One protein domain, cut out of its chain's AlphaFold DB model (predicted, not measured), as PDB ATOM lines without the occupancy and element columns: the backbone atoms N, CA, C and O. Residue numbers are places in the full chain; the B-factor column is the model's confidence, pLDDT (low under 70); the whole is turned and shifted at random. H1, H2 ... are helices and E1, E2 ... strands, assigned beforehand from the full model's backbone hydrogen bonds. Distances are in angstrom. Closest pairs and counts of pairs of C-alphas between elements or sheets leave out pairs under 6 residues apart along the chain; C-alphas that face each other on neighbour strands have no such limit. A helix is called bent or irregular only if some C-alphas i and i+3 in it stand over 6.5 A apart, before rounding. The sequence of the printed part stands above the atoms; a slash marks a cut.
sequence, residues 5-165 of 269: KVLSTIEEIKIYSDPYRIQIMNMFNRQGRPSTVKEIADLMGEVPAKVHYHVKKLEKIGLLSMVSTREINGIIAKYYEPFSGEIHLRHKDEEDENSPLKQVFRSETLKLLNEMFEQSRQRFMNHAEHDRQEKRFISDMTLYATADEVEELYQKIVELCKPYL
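This is residues 5 to 165 of the 269 residues of the protein "Helix-turn-helix transcriptional regulator" of Paenibacillus amylolyticus (UniProt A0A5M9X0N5). Four short helices, H1 to H4, cross one another in a small core; the long two-stranded hairpin E2 and E3 packs on H2, H3 and H4, and its tip, residues 71 to 76, sticks out. Away from that tip the long helix H5 runs past H1 and on beyond the core, and after a long link H6 lies off by itself, in contact with no named element. The 161 printed residues include six named helices and four named strands, in the order E1 H1 H2 H3 H4 E2 E3 E4 H5 H6; E1 and E4 form a parallel sheet, E2 and E3 an antiparallel one. The class is mixed, helices and strands; the whole is only just loose, close to compact, with a radius of gyration of the C-alphas of 18.7 A and spans of 60 by 49 by 29 A.

E1, residues 5 to 7, is parallel to E4, residues 86 to 89, at 24 degrees, with N 5 and O 86 at 2.8 A. H1, residues 10 to 16, touches residues 101 to 112 of H5, residues 100 to 130, the same way at a shallow tilt of 9 degrees; the closest C-alphas are Ile 10 and Phe 105, 6.2 A. H2, residues 19 to 31, touches H3, residues 37 to 44, about perpendicular at 79 degrees, closest at C-alphas Met 27 and Ile 40, 6.5 A. H4, residues 48 to 60, touches H3 at a steep tilt of 64 degrees, opposite ways, with C-alphas Ala 41 and Pro 48 closest at 5.2 A. H4 only just touches H1, with 3 pairs of C-alphas within 8 A, the closest Ile 15 and Lys 57 at 6.5 A. The hairpin of E2, residues 64 to 72, and E3, residues 75 to 82, is antiparallel at 154 degrees, with N 67 and O 79 at 3.0 A; E2 bends by 61 degrees at residue 67. Residues 35 to 36 pair antiparallel with residues 79 to 80 of E3. H6, residues 147 to 164, is apart from H5; it is irregular, with C-alphas 160 and 163 7.2 A apart. Each O i to N i+4 pair is within hydrogen-bond range in H1, H2 and H3; the counts are 8 of 9 in H4, 26 of 27 in H5 and 12 of 14 in H6.

E1 begins at C-alpha 5 (4.561, 10.443, -0.311). H2 is 18.8 A long, H4 18.1 A, E2 21.7 A and E3 22.6 A. H5 measures 45.3 A from C-alpha 100 (26.258, 18.902, 5.569), and H6, 26.7 A, ends at C-alpha 164 (-10.122, 2.353, 10.928).

The C-alphas of Gly 74 and Tyr 144, the two farthest apart, are 60.8 A from each other. The printed part has no cut. The link from H5 to H6, residues 131 to 146, is long. The pLDDT is under 70 at residues 92 to 95, 97 to 98 and 127 to 136.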
ATOM      1  N   LYS A   5       4.022   9.129   0.018       88.56
ATOM      2  CA  LYS A   5       4.561  10.443  -0.311       88.56
ATOM      3  C   LYS A   5       5.982  10.581   0.198       88.56
ATOM      4  O   LYS A   5       6.218  10.650   1.402       88.56
ATOM      5  N   VAL A   6       6.922  10.656  -0.737       89.69
ATOM      6  CA  VAL A   6       8.338  10.859  -0.430       89.69
ATOM      7  C   VAL A   6       8.603  12.347  -0.202       89.69
ATOM      8  O   VAL A   6       8.432  13.147  -1.121       89.69
ATOM      9  N   LEU A   7       9.041  12.721   1.000       89.94
ATOM     10  CA  LEU A   7       9.656  14.024   1.258       89.94
ATOM     11  C   LEU A   7      11.162  13.864   1.038       89.94
ATOM     12  O   LEU A   7      11.802  13.050   1.704       89.94
ATOM     13  N   SER A   8      11.701  14.595   0.060       85.88
ATOM     14  CA  SER A   8      13.012  14.314  -0.549       85.88
ATOM     15  C   SER A   8      14.057  15.414  -0.328       85.88
ATOM     16  O   SER A   8      15.252  15.221  -0.566       85.88
ATOM     17  N   THR A   9      13.608  16.595   0.094       87.19
ATOM     18  CA  THR A   9      14.419  17.804   0.249       87.19
ATOM     19  C   THR A   9      14.378  18.335   1.677       87.19
ATOM     20  O   THR A   9      13.412  18.156   2.422       87.19
ATOM     21  N   ILE A  10      15.416  19.083   2.050       85.19
ATOM     22  CA  ILE A  10      15.492  19.735   3.360       85.19
ATOM     23  C   ILE A  10      14.368  20.763   3.566       85.19
ATOM     24  O   ILE A  10      13.947  20.934   4.706       85.19
ATOM     25  N   GLU A  11      13.840  21.430   2.526       90.06
ATOM     26  CA  GLU A  11      12.688  22.330   2.720       90.06
ATOM     27  C   GLU A  11      11.419  21.541   3.063       90.06
ATOM     28  O   GLU A  11      10.736  21.896   4.021       90.06
ATOM     29  N   GLU A  12      11.122  20.451   2.348       92.25
ATOM     30  CA  GLU A  12       9.957  19.598   2.634       92.25
ATOM     31  C   GLU A  12       9.999  19.046   4.062       92.25
ATOM     32  O   GLU A  12       9.015  19.119   4.801       92.25
ATOM     33  N   ILE A  13      11.169  18.564   4.478       89.12
ATOM     34  CA  ILE A  13      11.354  17.948   5.791       89.12
ATOM     35  C   ILE A  13      11.336  19.010   6.895       89.12
ATOM     36  O   ILE A  13      10.689  18.785   7.909       89.12
ATOM     37  N   LYS A  14      11.913  20.204   6.687       90.75
ATOM     38  CA  LYS A  14      11.760  21.355   7.608       90.75
ATOM     39  C   LYS A  14      10.342  21.915   7.664       90.75
ATOM     40  O   LYS A  14       9.968  22.566   8.643       90.75
ATOM     41  N   ILE A  15       9.545  21.698   6.619       94.56
ATOM     42  CA  ILE A  15       8.125  22.031   6.647       94.56
ATOM     43  C   ILE A  15       7.370  21.024   7.525       94.56
ATOM     44  O   ILE A  15       6.553  21.457   8.339       94.56
ATOM     45  N   TYR A  16       7.681  19.730   7.417       91.94
ATOM     46  CA  TYR A  16       7.012  18.653   8.154       91.94
ATOM     47  C   TYR A  16       7.488  18.475   9.612       91.94
ATOM     48  O   TYR A  16       6.662  18.242  10.485       91.94
ATOM     49  N   SER A  17       8.777  18.667   9.916       90.12
ATOM     50  CA  SER A  17       9.386  18.503  11.255       90.12
ATOM     51  C   SER A  17       9.049  19.615  12.262       90.12
ATOM     52  O   SER A  17       9.645  19.691  13.338       90.12
ATOM     53  N   ASP A  18       8.180  20.554  11.900       93.12
ATOM     54  CA  ASP A  18       7.813  21.719  12.701       93.12
ATOM     55  C   ASP A  18       6.662  21.352  13.653       93.12
ATOM     56  O   ASP A  18       5.570  21.038  13.166       93.12
ATOM     57  N   PRO A  19       6.861  21.398  14.987       90.31
ATOM     58  CA  PRO A  19       5.850  20.979  15.962       90.31
ATOM     59  C   PRO A  19       4.482  21.629  15.764       90.31
ATOM     60  O   PRO A  19       3.455  20.966  15.891       90.31
ATOM     61  N   TYR A  20       4.448  22.903  15.370       94.12
ATOM     62  CA  TYR A  20       3.200  23.626  15.155       94.12
ATOM     63  C   TYR A  20       2.500  23.190  13.856       94.12
ATOM     64  O   TYR A  20       1.273  23.105  13.811       94.12
ATOM     65  N   ARG A  21       3.251  22.820  12.806       95.69
ATOM     66  CA  ARG A  21       2.663  22.199  11.598       95.69
ATOM     67  C   ARG A  21       2.192  20.769  11.847       95.69
ATOM     68  O   ARG A  21       1.145  20.402  11.320       95.69
ATOM     69  N   ILE A  22       2.883  20.006  12.695       90.94
ATOM     70  CA  ILE A  22       2.433  18.682  13.156       90.94
ATOM     71  C   ILE A  22       1.125  18.819  13.952       90.94
ATOM     72  O   ILE A  22       0.172  18.084  13.698       90.94
ATOM     73  N   GLN A  23       1.023  19.802  14.854       91.19
ATOM     74  CA  GLN A  23      -0.213  20.106  15.587       91.19
ATOM     75  C   GLN A  23      -1.370  20.502  14.654       91.19
ATOM     76  O   GLN A  23      -2.474  19.981  14.815       91.19
ATOM     77  N   ILE A  24      -1.121  21.346  13.644       96.12
ATOM     78  CA  ILE A  24      -2.120  21.710  12.622       96.12
ATOM     79  C   ILE A  24      -2.579  20.475  11.832       96.12
ATOM     80  O   ILE A  24      -3.781  20.237  11.736       96.12
ATOM     81  N   MET A  25      -1.650  19.654  11.323       93.38
ATOM     82  CA  MET A  25      -1.967  18.396  10.625       93.38
ATOM     83  C   MET A  25      -2.809  17.457  11.497       93.38
ATOM     84  O   MET A  25      -3.828  16.934  11.048       93.38
ATOM     85  N   ASN A  26      -2.434  17.298  12.767       88.12
ATOM     86  CA  ASN A  26      -3.182  16.492  13.727       88.12
ATOM     87  C   ASN A  26      -4.583  17.056  13.998       88.12
ATOM     88  O   ASN A  26      -5.513  16.273  14.185       88.12
ATOM     89  N   MET A  27      -4.765  18.380  14.001       91.75
ATOM     90  CA  MET A  27      -6.090  18.985  14.150       91.75
ATOM     91  C   MET A  27      -6.964  18.739  12.914       91.75
ATOM     92  O   MET A  27      -8.116  18.347  13.082       91.75
ATOM     93  N   PHE A  28      -6.420  18.874  11.697       93.81
ATOM     94  CA  PHE A  28      -7.120  18.503  10.457       93.81
ATOM     95  C   PHE A  28      -7.537  17.024  10.463       93.81
ATOM     96  O   PHE A  28      -8.715  16.728  10.276       93.81
ATOM     97  N   ASN A  29      -6.614  16.105  10.770       87.31
ATOM     98  CA  ASN A  29      -6.903  14.667  10.857       87.31
ATOM     99  C   ASN A  29      -8.038  14.359  11.856       87.31
ATOM    100  O   ASN A  29      -8.929  13.568  11.560       87.31
ATOM    101  N   ARG A  30      -8.058  15.030  13.018       84.88
ATOM    102  CA  ARG A  30      -9.107  14.862  14.047       84.88
ATOM    103  C   ARG A  30     -10.502  15.318  13.616       84.88
ATOM    104  O   ARG A  30     -11.468  14.922  14.262       84.88
ATOM    105  N   GLN A  31     -10.635  16.146  12.577       87.62
ATOM    106  CA  GLN A  31     -11.957  16.553  12.085       87.62
ATOM    107  C   GLN A  31     -12.694  15.399  11.396       87.62
ATOM    108  O   GLN A  31     -13.919  15.350  11.458       87.62
ATOM    109  N   GLY A  32     -11.966  14.484  10.741       83.38
ATOM    110  CA  GLY A  32     -12.552  13.426   9.907       83.38
ATOM    111  C   GLY A  32     -13.228  13.927   8.620       83.38
ATOM    112  O   GLY A  32     -13.814  13.131   7.900       83.38
ATOM    113  N   ARG A  33     -13.139  15.233   8.331       90.00
ATOM    114  CA  ARG A  33     -13.727  15.914   7.169       90.00
ATOM    115  C   ARG A  33     -12.824  17.063   6.700       90.00
ATOM    116  O   ARG A  33     -12.022  17.554   7.500       90.00
ATOM    117  N   PRO A  34     -13.006  17.580   5.472       94.69
ATOM    118  CA  PRO A  34     -12.427  18.856   5.075       94.69
ATOM    119  C   PRO A  34     -12.882  20.007   5.990       94.69
ATOM    120  O   PRO A  34     -14.068  20.132   6.323       94.69
ATOM    121  N   SER A  35     -11.945  20.884   6.347       96.56
ATOM    122  CA  SER A  35     -12.180  22.031   7.239       96.56
ATOM    123  C   SER A  35     -11.460  23.289   6.759       96.56
ATOM    124  O   SER A  35     -10.494  23.239   5.996       96.56
ATOM    125  N   THR A  36     -11.936  24.450   7.187       97.62
ATOM    126  CA  THR A  36     -11.304  25.738   6.894       97.62
ATOM    127  C   THR A  36     -10.143  26.031   7.841       97.62
ATOM    128  O   THR A  36     -10.095  25.575   8.983       97.62
ATOM    129  N   VAL A  37      -9.229  26.898   7.397       97.38
ATOM    130  CA  VAL A  37      -8.156  27.453   8.243       97.38
ATOM    131  C   VAL A  37      -8.710  28.129   9.500       97.38
ATOM    132  O   VAL A  37      -8.065  28.091  10.543       97.38
ATOM    133  N   LYS A  38      -9.905  28.733   9.412       96.56
ATOM    134  CA  LYS A  38     -10.546  29.398  10.547       96.56
ATOM    135  C   LYS A  38     -11.005  28.386  11.596       96.56
ATOM    136  O   LYS A  38     -10.632  28.543  12.746       96.56
ATOM    137  N   GLU A  39     -11.725  27.331  11.204       96.94
ATOM    138  CA  GLU A  39     -12.151  26.270  12.136       96.94
ATOM    139  C   GLU A  39     -10.956  25.663  12.884       96.94
ATOM    140  O   GLU A  39     -11.007  25.501  14.097       96.94
ATOM    141  N   ILE A  40      -9.852  25.387  12.180       98.06
ATOM    142  CA  ILE A  40      -8.634  24.837  12.792       98.06
ATOM    143  C   ILE A  40      -7.960  25.841  13.740       98.06
ATOM    144  O   ILE A  40      -7.461  25.441  14.787       98.06
ATOM    145  N   ALA A  41      -7.969  27.137  13.417       97.81
ATOM    146  CA  ALA A  41      -7.445  28.181  14.296       97.81
ATOM    147  C   ALA A  41      -8.310  28.376  15.553       97.81
ATOM    148  O   ALA A  41      -7.777  28.366  16.662       97.81
ATOM    149  N   ASP A  42      -9.634  28.447  15.385       97.38
ATOM    150  CA  ASP A  42     -10.615  28.530  16.470       97.38
ATOM    151  C   ASP A  42     -10.462  27.319  17.425       97.38
ATOM    152  O   ASP A  42     -10.396  27.492  18.642       97.38
ATOM    153  N   LEU A  43     -10.297  26.100  16.884       95.31
ATOM    154  CA  LEU A  43     -10.053  24.859  17.645       95.31
ATOM    155  C   LEU A  43      -8.687  24.796  18.348       95.31
ATOM    156  O   LEU A  43      -8.527  24.035  19.304       95.31
ATOM    157  N   MET A  44      -7.692  25.549  17.875       95.19
ATOM    158  CA  MET A  44      -6.366  25.645  18.499       95.19
ATOM    159  C   MET A  44      -6.248  26.822  19.482       95.19
ATOM    160  O   MET A  44      -5.228  26.927  20.161       95.19
ATOM    161  N   GLY A  45      -7.258  27.697  19.576       96.69
ATOM    162  CA  GLY A  45      -7.186  28.939  20.359       96.69
ATOM    163  C   GLY A  45      -6.254  29.992  19.743       96.69
ATOM    164  O   GLY A  45      -5.646  30.784  20.460       96.69
ATOM    165  N   GLU A  46      -6.099  29.977  18.419       97.69
ATOM    166  CA  GLU A  46      -5.063  30.701  17.676       97.69
ATOM    167  C   GLU A  46      -5.652  31.694  16.670       97.69
ATOM    168  O   GLU A  46      -6.771  31.541  16.184       97.69
ATOM    169  N   VAL A  47      -4.877  32.715  16.288       97.00
ATOM    170  CA  VAL A  47      -5.336  33.685  15.280       97.00
ATOM    171  C   VAL A  47      -5.276  33.089  13.858       97.00
ATOM    172  O   VAL A  47      -4.217  32.596  13.454       97.00
ATOM    173  N   PRO A  48      -6.344  33.184  13.033       96.38
ATOM    174  CA  PRO A  48      -6.385  32.552  11.707       96.38
ATOM    175  C   PRO A  48      -5.234  32.931  10.763       96.38
ATOM    176  O   PRO A  48      -4.798  32.102   9.966       96.38
ATOM    177  N   ALA A  49      -4.691  34.149  10.871       96.56
ATOM    178  CA  ALA A  49      -3.545  34.595  10.074       96.56
ATOM    179  C   ALA A  49      -2.264  33.776  10.339       96.56
ATOM    180  O   ALA A  49      -1.513  33.486   9.404       96.56
ATOM    181  N   LYS A  50      -2.038  33.353  11.591       97.25
ATOM    182  CA  LYS A  50      -0.902  32.507  11.990       97.25
ATOM    183  C   LYS A  50      -1.047  31.109  11.394       97.25
ATOM    184  O   LYS A  50      -0.148  30.635  10.701       97.25
ATOM    185  N   VAL A  51      -2.211  30.484  11.583       98.12
ATOM    186  CA  VAL A  51      -2.503  29.146  11.042       98.12
ATOM    187  C   VAL A  51      -2.455  29.148   9.510       98.12
ATOM    188  O   VAL A  51      -1.869  28.238   8.926       98.12
ATOM    189  N   HIS A  52      -2.946  30.202   8.844       97.62
ATOM    190  CA  HIS A  52      -2.897  30.331   7.382       97.62
ATOM    191  C   HIS A  52      -1.476  30.219   6.810       97.62
ATOM    192  O   HIS A  52      -1.269  29.493   5.839       97.62
ATOM    193  N   TYR A  53      -0.483  30.879   7.417       98.00
ATOM    194  CA  TYR A  53       0.912  30.786   6.965       98.00
ATOM    195  C   TYR A  53       1.440  29.341   7.010       98.00
ATOM    196  O   TYR A  53       2.060  28.862   6.056       98.00
ATOM    197  N   HIS A  54       1.145  28.616   8.090       98.12
ATOM    198  CA  HIS A  54       1.566  27.225   8.254       98.12
ATOM    199  C   HIS A  54       0.791  26.267   7.332       98.12
ATOM    200  O   HIS A  54       1.407  25.377   6.744       98.12
ATOM    201  N   VAL A  55      -0.507  26.504   7.112       98.25
ATOM    202  CA  VAL A  55      -1.316  25.783   6.114       98.25
ATOM    203  C   VAL A  55      -0.752  25.971   4.707       98.25
ATOM    204  O   VAL A  55      -0.598  24.988   3.992       98.25
ATOM    205  N   LYS A  56      -0.347  27.187   4.317       98.19
ATOM    206  CA  LYS A  56       0.277  27.431   3.004       98.19
ATOM    207  C   LYS A  56       1.651  26.778   2.838       98.19
ATOM    208  O   LYS A  56       2.003  26.386   1.727       98.19
ATOM    209  N   LYS A  57       2.410  26.578   3.919       98.19
ATOM    210  CA  LYS A  57       3.633  25.757   3.880       98.19
ATOM    211  C   LYS A  57       3.320  24.266   3.685       98.19
ATOM    212  O   LYS A  57       3.960  23.639   2.848       98.19
ATOM    213  N   LEU A  58       2.327  23.725   4.394       97.94
ATOM    214  CA  LEU A  58       1.873  22.335   4.232       97.94
ATOM    215  C   LEU A  58       1.248  22.073   2.848       97.94
ATOM    216  O   LEU A  58       1.489  21.022   2.261       97.94
ATOM    217  N   GLU A  59       0.505  23.037   2.302       97.75
ATOM    218  CA  GLU A  59      -0.075  22.988   0.951       97.75
ATOM    219  C   GLU A  59       1.009  23.011  -0.135       97.75
ATOM    220  O   GLU A  59       0.961  22.183  -1.041       97.75
ATOM    221  N   LYS A  60       2.044  23.864  -0.014       97.12
ATOM    222  CA  LYS A  60       3.185  23.880  -0.954       97.12
ATOM    223  C   LYS A  60       3.810  22.490  -1.127       97.12
ATOM    224  O   LYS A  60       4.216  22.147  -2.233       97.12
ATOM    225  N   ILE A  61       3.918  21.716  -0.046       95.69
ATOM    226  CA  ILE A  61       4.500  20.368  -0.090       95.69
ATOM    227  C   ILE A  61       3.451  19.270  -0.300       95.69
ATOM    228  O   ILE A  61       3.813  18.101  -0.354       95.69
ATOM    229  N   GLY A  62       2.164  19.608  -0.425       95.19
ATOM    230  CA  GLY A  62       1.066  18.660  -0.624       95.19
ATOM    231  C   GLY A  62       0.808  17.729   0.566       95.19
ATOM    232  O   GLY A  62       0.570  16.543   0.350       95.19
ATOM    233  N   LEU A  63       0.923  18.234   1.802       95.75
ATOM    234  CA  LEU A  63       0.401  17.577   3.014       95.75
ATOM    235  C   LEU A  63      -0.989  18.092   3.422       95.75
ATOM    236  O   LEU A  63      -1.701  17.403   4.145       95.75
ATOM    237  N   LEU A  64      -1.392  19.262   2.926       97.31
ATOM    238  CA  LEU A  64      -2.784  19.715   2.897       97.31
ATOM    239  C   LEU A  64      -3.162  20.003   1.441       97.31
ATOM    240  O   LEU A  64      -2.348  20.557   0.703       97.31
ATOM    241  N   SER A  65      -4.394  19.701   1.051       97.12
ATOM    242  CA  SER A  65      -4.935  20.010  -0.279       97.12
ATOM    243  C   SER A  65      -6.207  20.833  -0.140       97.12
ATOM    244  O   SER A  65      -7.072  20.488   0.659       97.12
ATOM    245  N   MET A  66      -6.348  21.919  -0.904       97.31
ATOM    246  CA  MET A  66      -7.605  22.671  -0.983       97.31
ATOM    247  C   MET A  66      -8.579  21.899  -1.881       97.31
ATOM    248  O   MET A  66      -8.336  21.782  -3.080       97.31
ATOM    249  N   VAL A  67      -9.647  21.350  -1.299       97.38
ATOM    250  CA  VAL A  67     -10.559  20.409  -1.983       97.38
ATOM    251  C   VAL A  67     -11.903  21.020  -2.369       97.38
ATOM    252  O   VAL A  67     -12.556  20.533  -3.287       97.38
ATOM    253  N   SER A  68     -12.336  22.095  -1.704       96.88
ATOM    254  CA  SER A  68     -13.535  22.839  -2.110       96.88
ATOM    255  C   SER A  68     -13.570  24.261  -1.553       96.88
ATOM    256  O   SER A  68     -12.872  24.611  -0.597       96.88
ATOM    257  N   THR A  69     -14.434  25.087  -2.138       97.00
ATOM    258  CA  THR A  69     -14.754  26.428  -1.647       97.00
ATOM    259  C   THR A  69     -16.253  26.588  -1.452       97.00
ATOM    260  O   THR A  69     -17.028  26.061  -2.247       97.00
ATOM    261  N   ARG A  70     -16.668  27.353  -0.439       94.62
ATOM    262  CA  ARG A  70     -18.067  27.775  -0.251       94.62
ATOM    263  C   ARG A  70     -18.110  29.268   0.035       94.62
ATOM    264  O   ARG A  70     -17.236  29.779   0.728       94.62
ATOM    265  N   GLU A  71     -19.122  29.957  -0.472       95.12
ATOM    266  CA  GLU A  71     -19.389  31.334  -0.071       95.12
ATOM    267  C   GLU A  71     -20.203  31.336   1.228       95.12
ATOM    268  O   GLU A  71     -21.196  30.619   1.350       95.12
ATOM    269  N   ILE A  72     -19.760  32.115   2.213       90.75
ATOM    270  CA  ILE A  72     -20.426  32.281   3.506       90.75
ATOM    271  C   ILE A  72     -20.450  33.781   3.798       90.75
ATOM    272  O   ILE A  72     -19.400  34.387   4.007       90.75
ATOM    273  N   ASN A  73     -21.639  34.388   3.790       89.50
ATOM    274  CA  ASN A  73     -21.844  35.826   4.016       89.50
ATOM    275  C   ASN A  73     -20.962  36.726   3.115       89.50
ATOM    276  O   ASN A  73     -20.355  37.681   3.598       89.50
ATOM    277  N   GLY A  74     -20.838  36.396   1.823       91.38
ATOM    278  CA  GLY A  74     -19.982  37.119   0.868       91.38
ATOM    279  C   GLY A  74     -18.485  36.776   0.932       91.38
ATOM    280  O   GLY A  74     -17.696  37.333   0.172       91.38
ATOM    281  N   ILE A  75     -18.063  35.871   1.824       91.31
ATOM    282  CA  ILE A  75     -16.657  35.481   2.003       91.31
ATOM    283  C   ILE A  75     -16.432  34.071   1.448       91.31
ATOM    284  O   ILE A  75     -17.095  33.117   1.854       91.31
ATOM    285  N   ILE A  76     -15.447  33.914   0.558       94.00
ATOM    286  CA  ILE A  76     -15.058  32.607   0.006       94.00
ATOM    287  C   ILE A  76     -14.230  31.830   1.042       94.00
ATOM    288  O   ILE A  76     -13.015  32.013   1.171       94.00
ATOM    289  N   ALA A  77     -14.886  30.925   1.761       94.75
ATOM    290  CA  ALA A  77     -14.253  29.960   2.647       94.75
ATOM    291  C   ALA A  77     -13.582  28.842   1.829       94.75
ATOM    292  O   ALA A  77     -14.206  28.238   0.956       94.75
ATOM    293  N   LYS A  78     -12.308  28.551   2.123       97.75
ATOM    294  CA  LYS A  78     -11.530  27.467   1.495       97.75
ATOM    295  C   LYS A  78     -11.401  26.287   2.456       97.75
ATOM    296  O   LYS A  78     -10.872  26.469   3.556       97.75
ATOM    297  N   TYR A  79     -11.854  25.115   2.029       98.06
ATOM    298  CA  TYR A  79     -11.782  23.864   2.780       98.06
ATOM    299  C   TYR A  79     -10.561  23.063   2.342       98.06
ATOM    300  O   TYR A  79     -10.326  22.867   1.148       98.06
ATOM    301  N   TYR A  80      -9.799  22.600   3.327       98.12
ATOM    302  CA  TYR A  80      -8.593  21.812   3.146       98.12
ATOM    303  C   TYR A  80      -8.770  20.431   3.765       98.12
ATOM    304  O   TYR A  80      -9.414  20.285   4.805       98.12
ATOM    305  N   GLU A  81      -8.159  19.440   3.130       94.75
ATOM    306  CA  GLU A  81      -8.120  18.050   3.567       94.75
ATOM    307  C   GLU A  81      -6.652  17.614   3.735       94.75
ATOM    308  O   GLU A  81      -5.803  18.021   2.930       94.75
ATOM    309  N   PRO A  82      -6.310  16.853   4.789       93.88
ATOM    310  CA  PRO A  82      -4.955  16.362   4.999       93.88
ATOM    311  C   PRO A  82      -4.608  15.189   4.085       93.88
ATOM    312  O   PRO A  82      -5.462  14.396   3.693       93.88
ATOM    313  N   PHE A  83      -3.320  15.054   3.774       91.19
ATOM    314  CA  PHE A  83      -2.796  13.882   3.085       91.19
ATOM    315  C   PHE A  83      -3.015  12.621   3.937       91.19
ATOM    316  O   PHE A  83      -2.398  12.461   4.991       91.19
ATOM    317  N   SER A  84      -3.884  11.729   3.457       82.19
ATOM    318  CA  SER A  84      -4.136  10.413   4.044       82.19
ATOM    319  C   SER A  84      -3.307   9.359   3.311       82.19
ATOM    320  O   SER A  84      -3.576   9.028   2.153       82.19
ATOM    321  N   GLY A  85      -2.256   8.876   3.971       81.56
ATOM    322  CA  GLY A  85      -1.275   7.978   3.377       81.56
ATOM    323  C   GLY A  85       0.041   7.931   4.150       81.56
ATOM    324  O   GLY A  85       0.207   8.586   5.180       81.56
ATOM    325  N   GLU A  86       0.993   7.163   3.633       81.25
ATOM    326  CA  GLU A  86       2.325   7.016   4.226       81.25
ATOM    327  C   GLU A  86       3.241   8.180   3.834       81.25
ATOM    328  O   GLU A  86       3.308   8.567   2.665       81.25
ATOM    329  N   ILE A  87       3.988   8.728   4.794       86.44
ATOM    330  CA  ILE A  87       4.991   9.770   4.545       86.44
ATOM    331  C   ILE A  87       6.373   9.142   4.707       86.44
ATOM    332  O   ILE A  87       6.804   8.833   5.816       86.44
ATOM    333  N   HIS A  88       7.065   8.942   3.588       85.25
ATOM    334  CA  HIS A  88       8.413   8.379   3.554       85.25
ATOM    335  C   HIS A  88       9.427   9.525   3.531       85.25
ATOM    336  O   HIS A  88       9.331  10.428   2.698       85.25
ATOM    337  N   LEU A  89      10.417   9.506   4.422       84.38
ATOM    338  CA  LEU A  89      11.515  10.475   4.406       84.38
ATOM    339  C   LEU A  89      12.709   9.855   3.683       84.38
ATOM    340  O   LEU A  89      13.153   8.774   4.063       84.38
ATOM    341  N   ARG A  90      13.228  10.534   2.658       80.31
ATOM    342  CA  ARG A  90      14.414  10.107   1.903       80.31
ATOM    343  C   ARG A  90      15.320  11.308   1.674       80.31
ATOM    344  O   ARG A  90      14.823  12.405   1.425       80.31
ATOM    345  N   HIS A  91      16.631  11.133   1.727       73.06
ATOM    346  CA  HIS A  91      17.564  12.157   1.271       73.06
ATOM    347  C   HIS A  91      18.026  11.807  -0.151       73.06
ATOM    348  O   HIS A  91      18.258  10.649  -0.477       73.06
ATOM    349  N   LYS A  92      18.117  12.796  -1.049       65.38
ATOM    350  CA  LYS A  92      18.615  12.545  -2.417       65.38
ATOM    351  C   LYS A  92      20.100  12.182  -2.444       65.38
ATOM    352  O   LYS A  92      20.534  11.517  -3.373       65.38
ATOM    353  N   ASP A  93      20.823  12.568  -1.396       63.91
ATOM    354  CA  ASP A  93      22.274  12.469  -1.282       63.91
ATOM    355  C   ASP A  93      22.669  11.477  -0.158       63.91
ATOM    356  O   ASP A  93      23.615  11.707   0.593       63.91
ATOM    357  N   GLU A  94      21.914  10.377   0.014       61.78
ATOM    358  CA  GLU A  94      22.175   9.363   1.062       61.78
ATOM    359  C   GLU A  94      23.563   8.715   0.953       61.78
ATOM    360  O   GLU A  94      24.105   8.275   1.967       61.78
ATOM    361  N   GLU A  95      24.161   8.716  -0.237       64.25
ATOM    362  CA  GLU A  95      25.480   8.143  -0.525       64.25
ATOM    363  C   GLU A  95      26.651   8.982   0.034       64.25
ATOM    364  O   GLU A  95      27.674   8.414   0.410       64.25
ATOM    365  N   ASP A  96      26.513  10.309   0.181       70.69
ATOM    366  CA  ASP A  96      27.583  11.158   0.731       70.69
ATOM    367  C   ASP A  96      27.504  11.235   2.264       70.69
ATOM    368  O   ASP A  96      26.720  11.990   2.842       70.69
ATOM    369  N   GLU A  97      28.338  10.456   2.955       65.50
ATOM    370  CA  GLU A  97      28.478  10.492   4.420       65.50
ATOM    371  C   GLU A  97      28.939  11.837   4.998       65.50
ATOM    372  O   GLU A  97      28.612  12.130   6.150       65.50
ATOM    373  N   ASN A  98      29.652  12.660   4.226       69.75
ATOM    374  CA  ASN A  98      30.237  13.918   4.695       69.75
ATOM    375  C   ASN A  98      29.389  15.152   4.346       69.75
ATOM    376  O   ASN A  98      29.696  16.254   4.809       69.75
ATOM    377  N   SER A  99      28.308  14.984   3.578       74.81
ATOM    378  CA  SER A  99      27.410  16.074   3.194       74.81
ATOM    379  C   SER A  99      26.808  16.786   4.421       74.81
ATOM    380  O   SER A  99      26.085  16.166   5.214       74.81
ATOM    381  N   PRO A 100      26.971  18.120   4.557       70.50
ATOM    382  CA  PRO A 100      26.258  18.902   5.569       70.50
ATOM    383  C   PRO A 100      24.729  18.779   5.450       70.50
ATOM    384  O   PRO A 100      24.006  18.952   6.435       70.50
ATOM    385  N   LEU A 101      24.221  18.442   4.258       73.94
ATOM    386  CA  LEU A 101      22.796  18.230   4.009       73.94
ATOM    387  C   LEU A 101      22.287  16.971   4.736       73.94
ATOM    388  O   LEU A 101      21.231  17.023   5.371       73.94
ATOM    389  N   LYS A 102      23.087  15.895   4.775       78.69
ATOM    390  CA  LYS A 102      22.798  14.650   5.510       78.69
ATOM    391  C   LYS A 102      22.740  14.882   7.023       78.69
ATOM    392  O   LYS A 102      21.863  14.337   7.701       78.69
ATOM    393  N   GLN A 103      23.590  15.764   7.565       79.81
ATOM    394  CA  GLN A 103      23.500  16.181   8.973       79.81
ATOM    395  C   GLN A 103      22.192  16.940   9.261       79.81
ATOM    396  O   GLN A 103      21.517  16.639  10.251       79.81
ATOM    397  N   VAL A 104      21.810  17.887   8.396       81.69
ATOM    398  CA  VAL A 104      20.557  18.648   8.546       81.69
ATOM    399  C   VAL A 104      19.340  17.722   8.440       81.69
ATOM    400  O   VAL A 104      18.496  17.748   9.337       81.69
ATOM    401  N   PHE A 105      19.284  16.855   7.425       83.56
ATOM    402  CA  PHE A 105      18.251  15.823   7.262       83.56
ATOM    403  C   PHE A 105      18.080  14.984   8.538       83.56
ATOM    404  O   PHE A 105      16.966  14.853   9.057       83.56
ATOM    405  N   ARG A 106      19.190  14.474   9.096       83.38
ATOM    406  CA  ARG A 106      19.166  13.662  10.320       83.38
ATOM    407  C   ARG A 106      18.660  14.456  11.525       83.38
ATOM    408  O   ARG A 106      17.886  13.921  12.311       83.38
ATOM    409  N   SER A 107      19.050  15.727  11.662       87.50
ATOM    410  CA  SER A 107      18.600  16.579  12.775       87.50
ATOM    411  C   SER A 107      17.093  16.869  12.742       87.50
ATOM    412  O   SER A 107      16.433  16.772  13.776       87.50
ATOM    413  N   GLU A 108      16.523  17.142  11.565       86.81
ATOM    414  CA  GLU A 108      15.085  17.401  11.416       86.81
ATOM    415  C   GLU A 108      14.249  16.119  11.556       86.81
ATOM    416  O   GLU A 108      13.175  16.152  12.153       86.81
ATOM    417  N   THR A 109      14.771  14.979  11.092       84.62
ATOM    418  CA  THR A 109      14.148  13.657  11.286       84.62
ATOM    419  C   THR A 109      14.126  13.256  12.765       84.62
ATOM    420  O   THR A 109      13.087  12.837  13.272       84.62
ATOM    421  N   LEU A 110      15.228  13.453  13.499       86.81
ATOM    422  CA  LEU A 110      15.272  13.224  14.952       86.81
ATOM    423  C   LEU A 110      14.301  14.144  15.709       86.81
ATOM    424  O   LEU A 110      13.623  13.701  16.632       86.81
ATOM    425  N   LYS A 111      14.194  15.413  15.298       86.00
ATOM    426  CA  LYS A 111      13.243  16.382  15.861       86.00
ATOM    427  C   LYS A 111      11.783  15.970  15.632       86.00
ATOM    428  O   LYS A 111      10.998  16.034  16.573       86.00
ATOM    429  N   LEU A 112      11.442  15.491  14.434       84.81
ATOM    430  CA  LEU A 112      10.126  14.914  14.135       84.81
ATOM    431  C   LEU A 112       9.825  13.697  15.026       84.81
ATOM    432  O   LEU A 112       8.770  13.653  15.654       84.81
ATOM    433  N   LEU A 113      10.748  12.733  15.109       85.12
ATOM    434  CA  LEU A 113      10.561  11.515  15.907       85.12
ATOM    435  C   LEU A 113      10.376  11.827  17.399       85.12
ATOM    436  O   LEU A 113       9.474  11.272  18.026       85.12
ATOM    437  N   ASN A 114      11.163  12.759  17.947       87.38
ATOM    438  CA  ASN A 114      11.019  13.217  19.329       87.38
ATOM    439  C   ASN A 114       9.652  13.875  19.578       87.38
ATOM    440  O   ASN A 114       9.006  13.570  20.575       87.38
ATOM    441  N   GLU A 115       9.183  14.738  18.670       84.69
ATOM    442  CA  GLU A 115       7.867  15.385  18.781       84.69
ATOM    443  C   GLU A 115       6.722  14.356  18.709       84.69
ATOM    444  O   GLU A 115       5.797  14.396  19.518       84.69
ATOM    445  N   MET A 116       6.795  13.385  17.790       83.06
ATOM    446  CA  MET A 116       5.800  12.308  17.688       83.06
ATOM    447  C   MET A 116       5.790  11.412  18.935       83.06
ATOM    448  O   MET A 116       4.713  11.060  19.427       83.06
ATOM    449  N   PHE A 117       6.968  11.089  19.480       85.62
ATOM    450  CA  PHE A 117       7.105  10.330  20.721       85.62
ATOM    451  C   PHE A 117       6.534  11.093  21.921       85.62
ATOM    452  O   PHE A 117       5.703  10.546  22.645       85.62
ATOM    453  N   GLU A 118       6.889  12.366  22.103       85.50
ATOM    454  CA  GLU A 118       6.379  13.198  23.199       85.50
ATOM    455  C   GLU A 118       4.862  13.420  23.105       85.50
ATOM    456  O   GLU A 118       4.155  13.288  24.107       85.50
ATOM    457  N   GLN A 119       4.315  13.637  21.903       81.44
ATOM    458  CA  GLN A 119       2.863  13.699  21.699       81.44
ATOM    459  C   GLN A 119       2.159  12.360  21.973       81.44
ATOM    460  O   GLN A 119       0.977  12.355  22.329       81.44
ATOM    461  N   SER A 120       2.835  11.222  21.788       81.31
ATOM    462  CA  SER A 120       2.316   9.899  22.163       81.31
ATOM    463  C   SER A 120       2.352   9.713  23.686       81.31
ATOM    464  O   SER A 120       1.308   9.510  24.314       81.31
ATOM    465  N   ARG A 121       3.527   9.924  24.298       84.06
ATOM    466  CA  ARG A 121       3.778   9.865  25.747       84.06
ATOM    467  C   ARG A 121       2.804  10.748  26.525       84.06
ATOM    468  O   ARG A 121       2.178  10.280  27.474       84.06
ATOM    469  N   GLN A 122       2.632  12.006  26.117       83.62
ATOM    470  CA  GLN A 122       1.761  12.941  26.823       83.62
ATOM    471  C   GLN A 122       0.288  12.527  26.742       83.62
ATOM    472  O   GLN A 122      -0.428  12.660  27.728       83.62
ATOM    473  N   ARG A 123      -0.175  11.955  25.621       77.19
ATOM    474  CA  ARG A 123      -1.536  11.397  25.552       77.19
ATOM    475  C   ARG A 123      -1.692  10.169  26.432       77.19
ATOM    476  O   ARG A 123      -2.685  10.100  27.151       77.19
ATOM    477  N   PHE A 124      -0.740   9.239  26.418       78.31
ATOM    478  CA  PHE A 124      -0.779   8.067  27.294       78.31
ATOM    479  C   PHE A 124      -0.903   8.477  28.774       78.31
ATOM    480  O   PHE A 124      -1.783   7.984  29.478       78.31
ATOM    481  N   MET A 125      -0.084   9.443  29.211       81.06
ATOM    482  CA  MET A 125      -0.120   9.979  30.577       81.06
ATOM    483  C   MET A 125      -1.421  10.732  30.886       81.06
ATOM    484  O   MET A 125      -2.043  10.447  31.904       81.06
ATOM    485  N   ASN A 126      -1.884  11.623  30.000       76.94
ATOM    486  CA  ASN A 126      -3.120  12.382  30.218       76.94
ATOM    487  C   ASN A 126      -4.322  11.453  30.456       76.94
ATOM    488  O   ASN A 126      -5.070  11.668  31.406       76.94
ATOM    489  N   HIS A 127      -4.497  10.398  29.647       67.81
ATOM    490  CA  HIS A 127      -5.594   9.447  29.873       67.81
ATOM    491  C   HIS A 127      -5.395   8.675  31.188       67.81
ATOM    492  O   HIS A 127      -6.366   8.456  31.906       67.81
ATOM    493  N   ALA A 128      -4.159   8.306  31.552       62.41
ATOM    494  CA  ALA A 128      -3.864   7.599  32.804       62.41
ATOM    495  C   ALA A 128      -4.188   8.397  34.081       62.41
ATOM    496  O   ALA A 128      -4.467   7.795  35.118       62.41
ATOM    497  N   GLU A 129      -4.188   9.728  34.003       64.06
ATOM    498  CA  GLU A 129      -4.589  10.613  35.103       64.06
ATOM    499  C   GLU A 129      -6.113  10.838  35.179       64.06
ATOM    500  O   GLU A 129      -6.625  11.113  36.264       64.06
ATOM    501  N   HIS A 130      -6.839  10.700  34.059       62.28
ATOM    502  CA  HIS A 130      -8.237  11.142  33.937       62.28
ATOM    503  C   HIS A 130      -9.270  10.010  33.781       62.28
ATOM    504  O   HIS A 130     -10.407  10.197  34.207       62.28
ATOM    505  N   ASP A 131      -8.901   8.837  33.251       61.28
ATOM    506  CA  ASP A 131      -9.792   7.667  33.152       61.28
ATOM    507  C   ASP A 131      -9.082   6.363  33.582       61.28
ATOM    508  O   ASP A 131      -7.876   6.170  33.376       61.28
ATOM    509  N   ARG A 132      -9.832   5.436  34.188       57.03
ATOM    510  CA  ARG A 132      -9.344   4.133  34.678       57.03
ATOM    511  C   ARG A 132      -9.863   2.914  33.909       57.03
ATOM    512  O   ARG A 132      -9.387   1.820  34.204       57.03
ATOM    513  N   GLN A 133     -10.810   3.059  32.982       58.66
ATOM    514  CA  GLN A 133     -11.441   1.932  32.276       58.66
ATOM    515  C   GLN A 133     -11.056   1.819  30.793       58.66
ATOM    516  O   GLN A 133     -11.221   0.750  30.205       58.66
ATOM    517  N   GLU A 134     -10.488   2.864  30.188       65.62
ATOM    518  CA  GLU A 134     -10.020   2.801  28.799       65.62
ATOM    519  C   GLU A 134      -8.818   1.860  28.604       65.62
ATOM    520  O   GLU A 134      -7.840   1.877  29.361       65.62
ATOM    521  N   LYS A 135      -8.865   1.056  27.534       64.44
ATOM    522  CA  LYS A 135      -7.788   0.128  27.158       64.44
ATOM    523  C   LYS A 135      -6.571   0.902  26.653       64.44
ATOM    524  O   LYS A 135      -6.683   1.706  25.731       64.44
ATOM    525  N   ARG A 136      -5.392   0.603  27.203       67.94
ATOM    526  CA  ARG A 136      -4.112   1.181  26.769       67.94
ATOM    527  C   ARG A 136      -3.136   0.077  26.408       67.94
ATOM    528  O   ARG A 136      -3.032  -0.914  27.126       67.94
ATOM    529  N   PHE A 137      -2.392   0.294  25.332       70.56
ATOM    530  CA  PHE A 137      -1.368  -0.621  24.855       70.56
ATOM    531  C   PHE A 137      -0.038   0.128  24.779       70.56
ATOM    532  O   PHE A 137       0.074   1.129  24.075       70.56
ATOM    533  N   ILE A 138       0.959  -0.366  25.509       74.12
ATOM    534  CA  ILE A 138       2.370  -0.167  25.172       74.12
ATOM    535  C   ILE A 138       2.821  -1.507  24.607       74.12
ATOM    536  O   ILE A 138       2.540  -2.548  25.201       74.12
ATOM    537  N   SER A 139       3.474  -1.482  23.452       70.88
ATOM    538  CA  SER A 139       4.010  -2.669  22.802       70.88
ATOM    539  C   SER A 139       5.466  -2.404  22.452       70.88
ATOM    540  O   SER A 139       5.777  -1.400  21.816       70.88
ATOM    541  N   ASP A 140       6.329  -3.298  22.913       75.62
ATOM    542  CA  ASP A 140       7.727  -3.410  22.524       75.62
ATOM    543  C   ASP A 140       7.919  -4.873  22.107       75.62
ATOM    544  O   ASP A 140       7.521  -5.784  22.841       75.62
ATOM    545  N   MET A 141       8.379  -5.100  20.879       79.00
ATOM    546  CA  MET A 141       8.350  -6.411  20.227       79.00
ATOM    547  C   MET A 141       9.617  -6.632  19.406       79.00
ATOM    548  O   MET A 141       9.774  -6.077  18.320       79.00
ATOM    549  N   THR A 142      10.485  -7.520  19.887       83.44
ATOM    550  CA  THR A 142      11.594  -8.054  19.093       83.44
ATOM    551  C   THR A 142      11.045  -8.969  18.001       83.44
ATOM    552  O   THR A 142      10.381  -9.964  18.297       83.44
ATOM    553  N   LEU A 143      11.342  -8.654  16.739       87.44
ATOM    554  CA  LEU A 143      10.950  -9.449  15.576       87.44
ATOM    555  C   LEU A 143      12.186 -10.102  14.946       87.44
ATOM    556  O   LEU A 143      13.200  -9.440  14.730       87.44
ATOM    557  N   TYR A 144      12.086 -11.392  14.624       89.31
ATOM    558  CA  TYR A 144      13.126 -12.151  13.926       89.31
ATOM    559  C   TYR A 144      12.635 -12.461  12.512       89.31
ATOM    560  O   TYR A 144      11.818 -13.359  12.329       89.31
ATOM    561  N   ALA A 145      13.092 -11.677  11.536       92.12
ATOM    562  CA  ALA A 145      12.630 -11.719  10.151       92.12
ATOM    563  C   ALA A 145      13.704 -11.173   9.189       92.12
ATOM    564  O   ALA A 145      14.579 -10.394   9.584       92.12
ATOM    565  N   THR A 146      13.629 -11.574   7.922       93.12
ATOM    566  CA  THR A 146      14.368 -10.963   6.805       93.12
ATOM    567  C   THR A 146      13.795  -9.588   6.434       93.12
ATOM    568  O   THR A 146      12.744  -9.181   6.925       93.12
ATOM    569  N   ALA A 147      14.485  -8.844   5.561       87.56
ATOM    570  CA  ALA A 147      13.997  -7.545   5.089       87.56
ATOM    571  C   ALA A 147      12.665  -7.663   4.321       87.56
ATOM    572  O   ALA A 147      11.771  -6.845   4.523       87.56
ATOM    573  N   ASP A 148      12.520  -8.711   3.507       90.44
ATOM    574  CA  ASP A 148      11.330  -8.936   2.684       90.44
ATOM    575  C   ASP A 148      10.124  -9.347   3.549       90.44
ATOM    576  O   ASP A 148       9.024  -8.829   3.370       90.44
ATOM    577  N   GLU A 149      10.338 -10.201   4.560       94.31
ATOM    578  CA  GLU A 149       9.317 -10.551   5.563       94.31
ATOM    579  C   GLU A 149       8.903  -9.345   6.426       94.31
ATOM    580  O   GLU A 149       7.742  -9.243   6.821       94.31
ATOM    581  N   VAL A 150       9.827  -8.418   6.713       90.62
ATOM    582  CA  VAL A 150       9.533  -7.163   7.429       90.62
ATOM    583  C   VAL A 150       8.642  -6.237   6.597       90.62
ATOM    584  O   VAL A 150       7.676  -5.695   7.135       90.62
ATOM    585  N   GLU A 151       8.922  -6.081   5.301       87.19
ATOM    586  CA  GLU A 151       8.070  -5.302   4.391       87.19
ATOM    587  C   GLU A 151       6.689  -5.961   4.237       87.19
ATOM    588  O   GLU A 151       5.661  -5.301   4.394       87.19
ATOM    589  N   GLU A 152       6.634  -7.282   4.028       92.25
ATOM    590  CA  GLU A 152       5.369  -8.016   3.912       92.25
ATOM    591  C   GLU A 152       4.523  -7.918   5.200       92.25
ATOM    592  O   GLU A 152       3.302  -7.732   5.143       92.25
ATOM    593  N   LEU A 153       5.160  -7.987   6.376       91.75
ATOM    594  CA  LEU A 153       4.512  -7.771   7.670       91.75
ATOM    595  C   LEU A 153       3.995  -6.333   7.819       91.75
ATOM    596  O   LEU A 153       2.872  -6.143   8.291       91.75
ATOM    597  N   TYR A 154       4.767  -5.328   7.398       86.94
ATOM    598  CA  TYR A 154       4.329  -3.932   7.438       86.94
ATOM    599  C   TYR A 154       3.091  -3.706   6.560       86.94
ATOM    600  O   TYR A 154       2.092  -3.166   7.042       86.94
ATOM    601  N   GLN A 155       3.090  -4.214   5.322       88.62
ATOM    602  CA  GLN A 155       1.930  -4.119   4.428       88.62
ATOM    603  C   GLN A 155       0.682  -4.801   5.018       88.62
ATOM    604  O   GLN A 155      -0.412  -4.231   4.963       88.62
ATOM    605  N   LYS A 156       0.836  -5.966   5.667       91.62
ATOM    606  CA  LYS A 156      -0.254  -6.650   6.398       91.62
ATOM    607  C   LYS A 156      -0.784  -5.821   7.575       91.62
ATOM    608  O   LYS A 156      -1.996  -5.767   7.777       91.62
ATOM    609  N   ILE A 157       0.086  -5.148   8.333       89.69
ATOM    610  CA  ILE A 157      -0.321  -4.256   9.435       89.69
ATOM    611  C   ILE A 157      -1.113  -3.059   8.895       89.69
ATOM    612  O   ILE A 157      -2.202  -2.774   9.396       89.69
ATOM    613  N   VAL A 158      -0.621  -2.388   7.846       85.12
ATOM    614  CA  VAL A 158      -1.336  -1.255   7.232       85.12
ATOM    615  C   VAL A 158      -2.680  -1.711   6.652       85.12
ATOM    616  O   VAL A 158      -3.674  -1.004   6.807       85.12
ATOM    617  N   GLU A 159      -2.754  -2.909   6.061       89.00
ATOM    618  CA  GLU A 159      -4.008  -3.515   5.596       89.00
ATOM    619  C   GLU A 159      -5.024  -3.752   6.717       89.00
ATOM    620  O   GLU A 159      -6.171  -3.317   6.585       89.00
ATOM    621  N   LEU A 160      -4.606  -4.341   7.839       91.31
ATOM    622  CA  LEU A 160      -5.461  -4.509   9.020       91.31
ATOM    623  C   LEU A 160      -5.942  -3.161   9.591       91.31
ATOM    624  O   LEU A 160      -7.042  -3.083  10.136       91.31
ATOM    625  N   CYS A 161      -5.160  -2.088   9.435       87.31
ATOM    626  CA  CYS A 161      -5.566  -0.743   9.838       87.31
ATOM    627  C   CYS A 161      -6.564  -0.065   8.880       87.31
ATOM    628  O   CYS A 161      -7.304   0.804   9.346       87.31
ATOM    629  N   LYS A 162      -6.635  -0.438   7.586       84.94
ATOM    630  CA  LYS A 162      -7.460   0.246   6.556       84.94
ATOM    631  C   LYS A 162      -8.899   0.580   7.000       84.94
ATOM    632  O   LYS A 162      -9.293   1.727   6.787       84.94
ATOM    633  N   PRO A 163      -9.678  -0.322   7.642       85.50
ATOM    634  CA  PRO A 163     -11.064  -0.039   8.042       85.50
ATOM    635  C   PRO A 163     -11.220   1.051   9.114       85.50
ATOM    636  O   PRO A 163     -12.330   1.531   9.333       85.50
ATOM    637  N   TYR A 164     -10.131   1.429   9.789       83.12
ATOM    638  CA  TYR A 164     -10.122   2.353  10.928       83.12
ATOM    639  C   TYR A 164      -9.487   3.717  10.599       83.12
ATOM    640  O   TYR A 164      -9.462   4.599  11.455       83.12
ATOM    641  N   LEU A 165      -8.972   3.909   9.375       77.12
ATOM    642  CA  LEU A 165      -8.322   5.161   8.954       77.12
ATOM    643  C   LEU A 165      -9.315   6.286   8.615       77.12
ATOM    644  O   LEU A 165      -8.932   7.454   8.575       77.12
TER     645      LEU A 165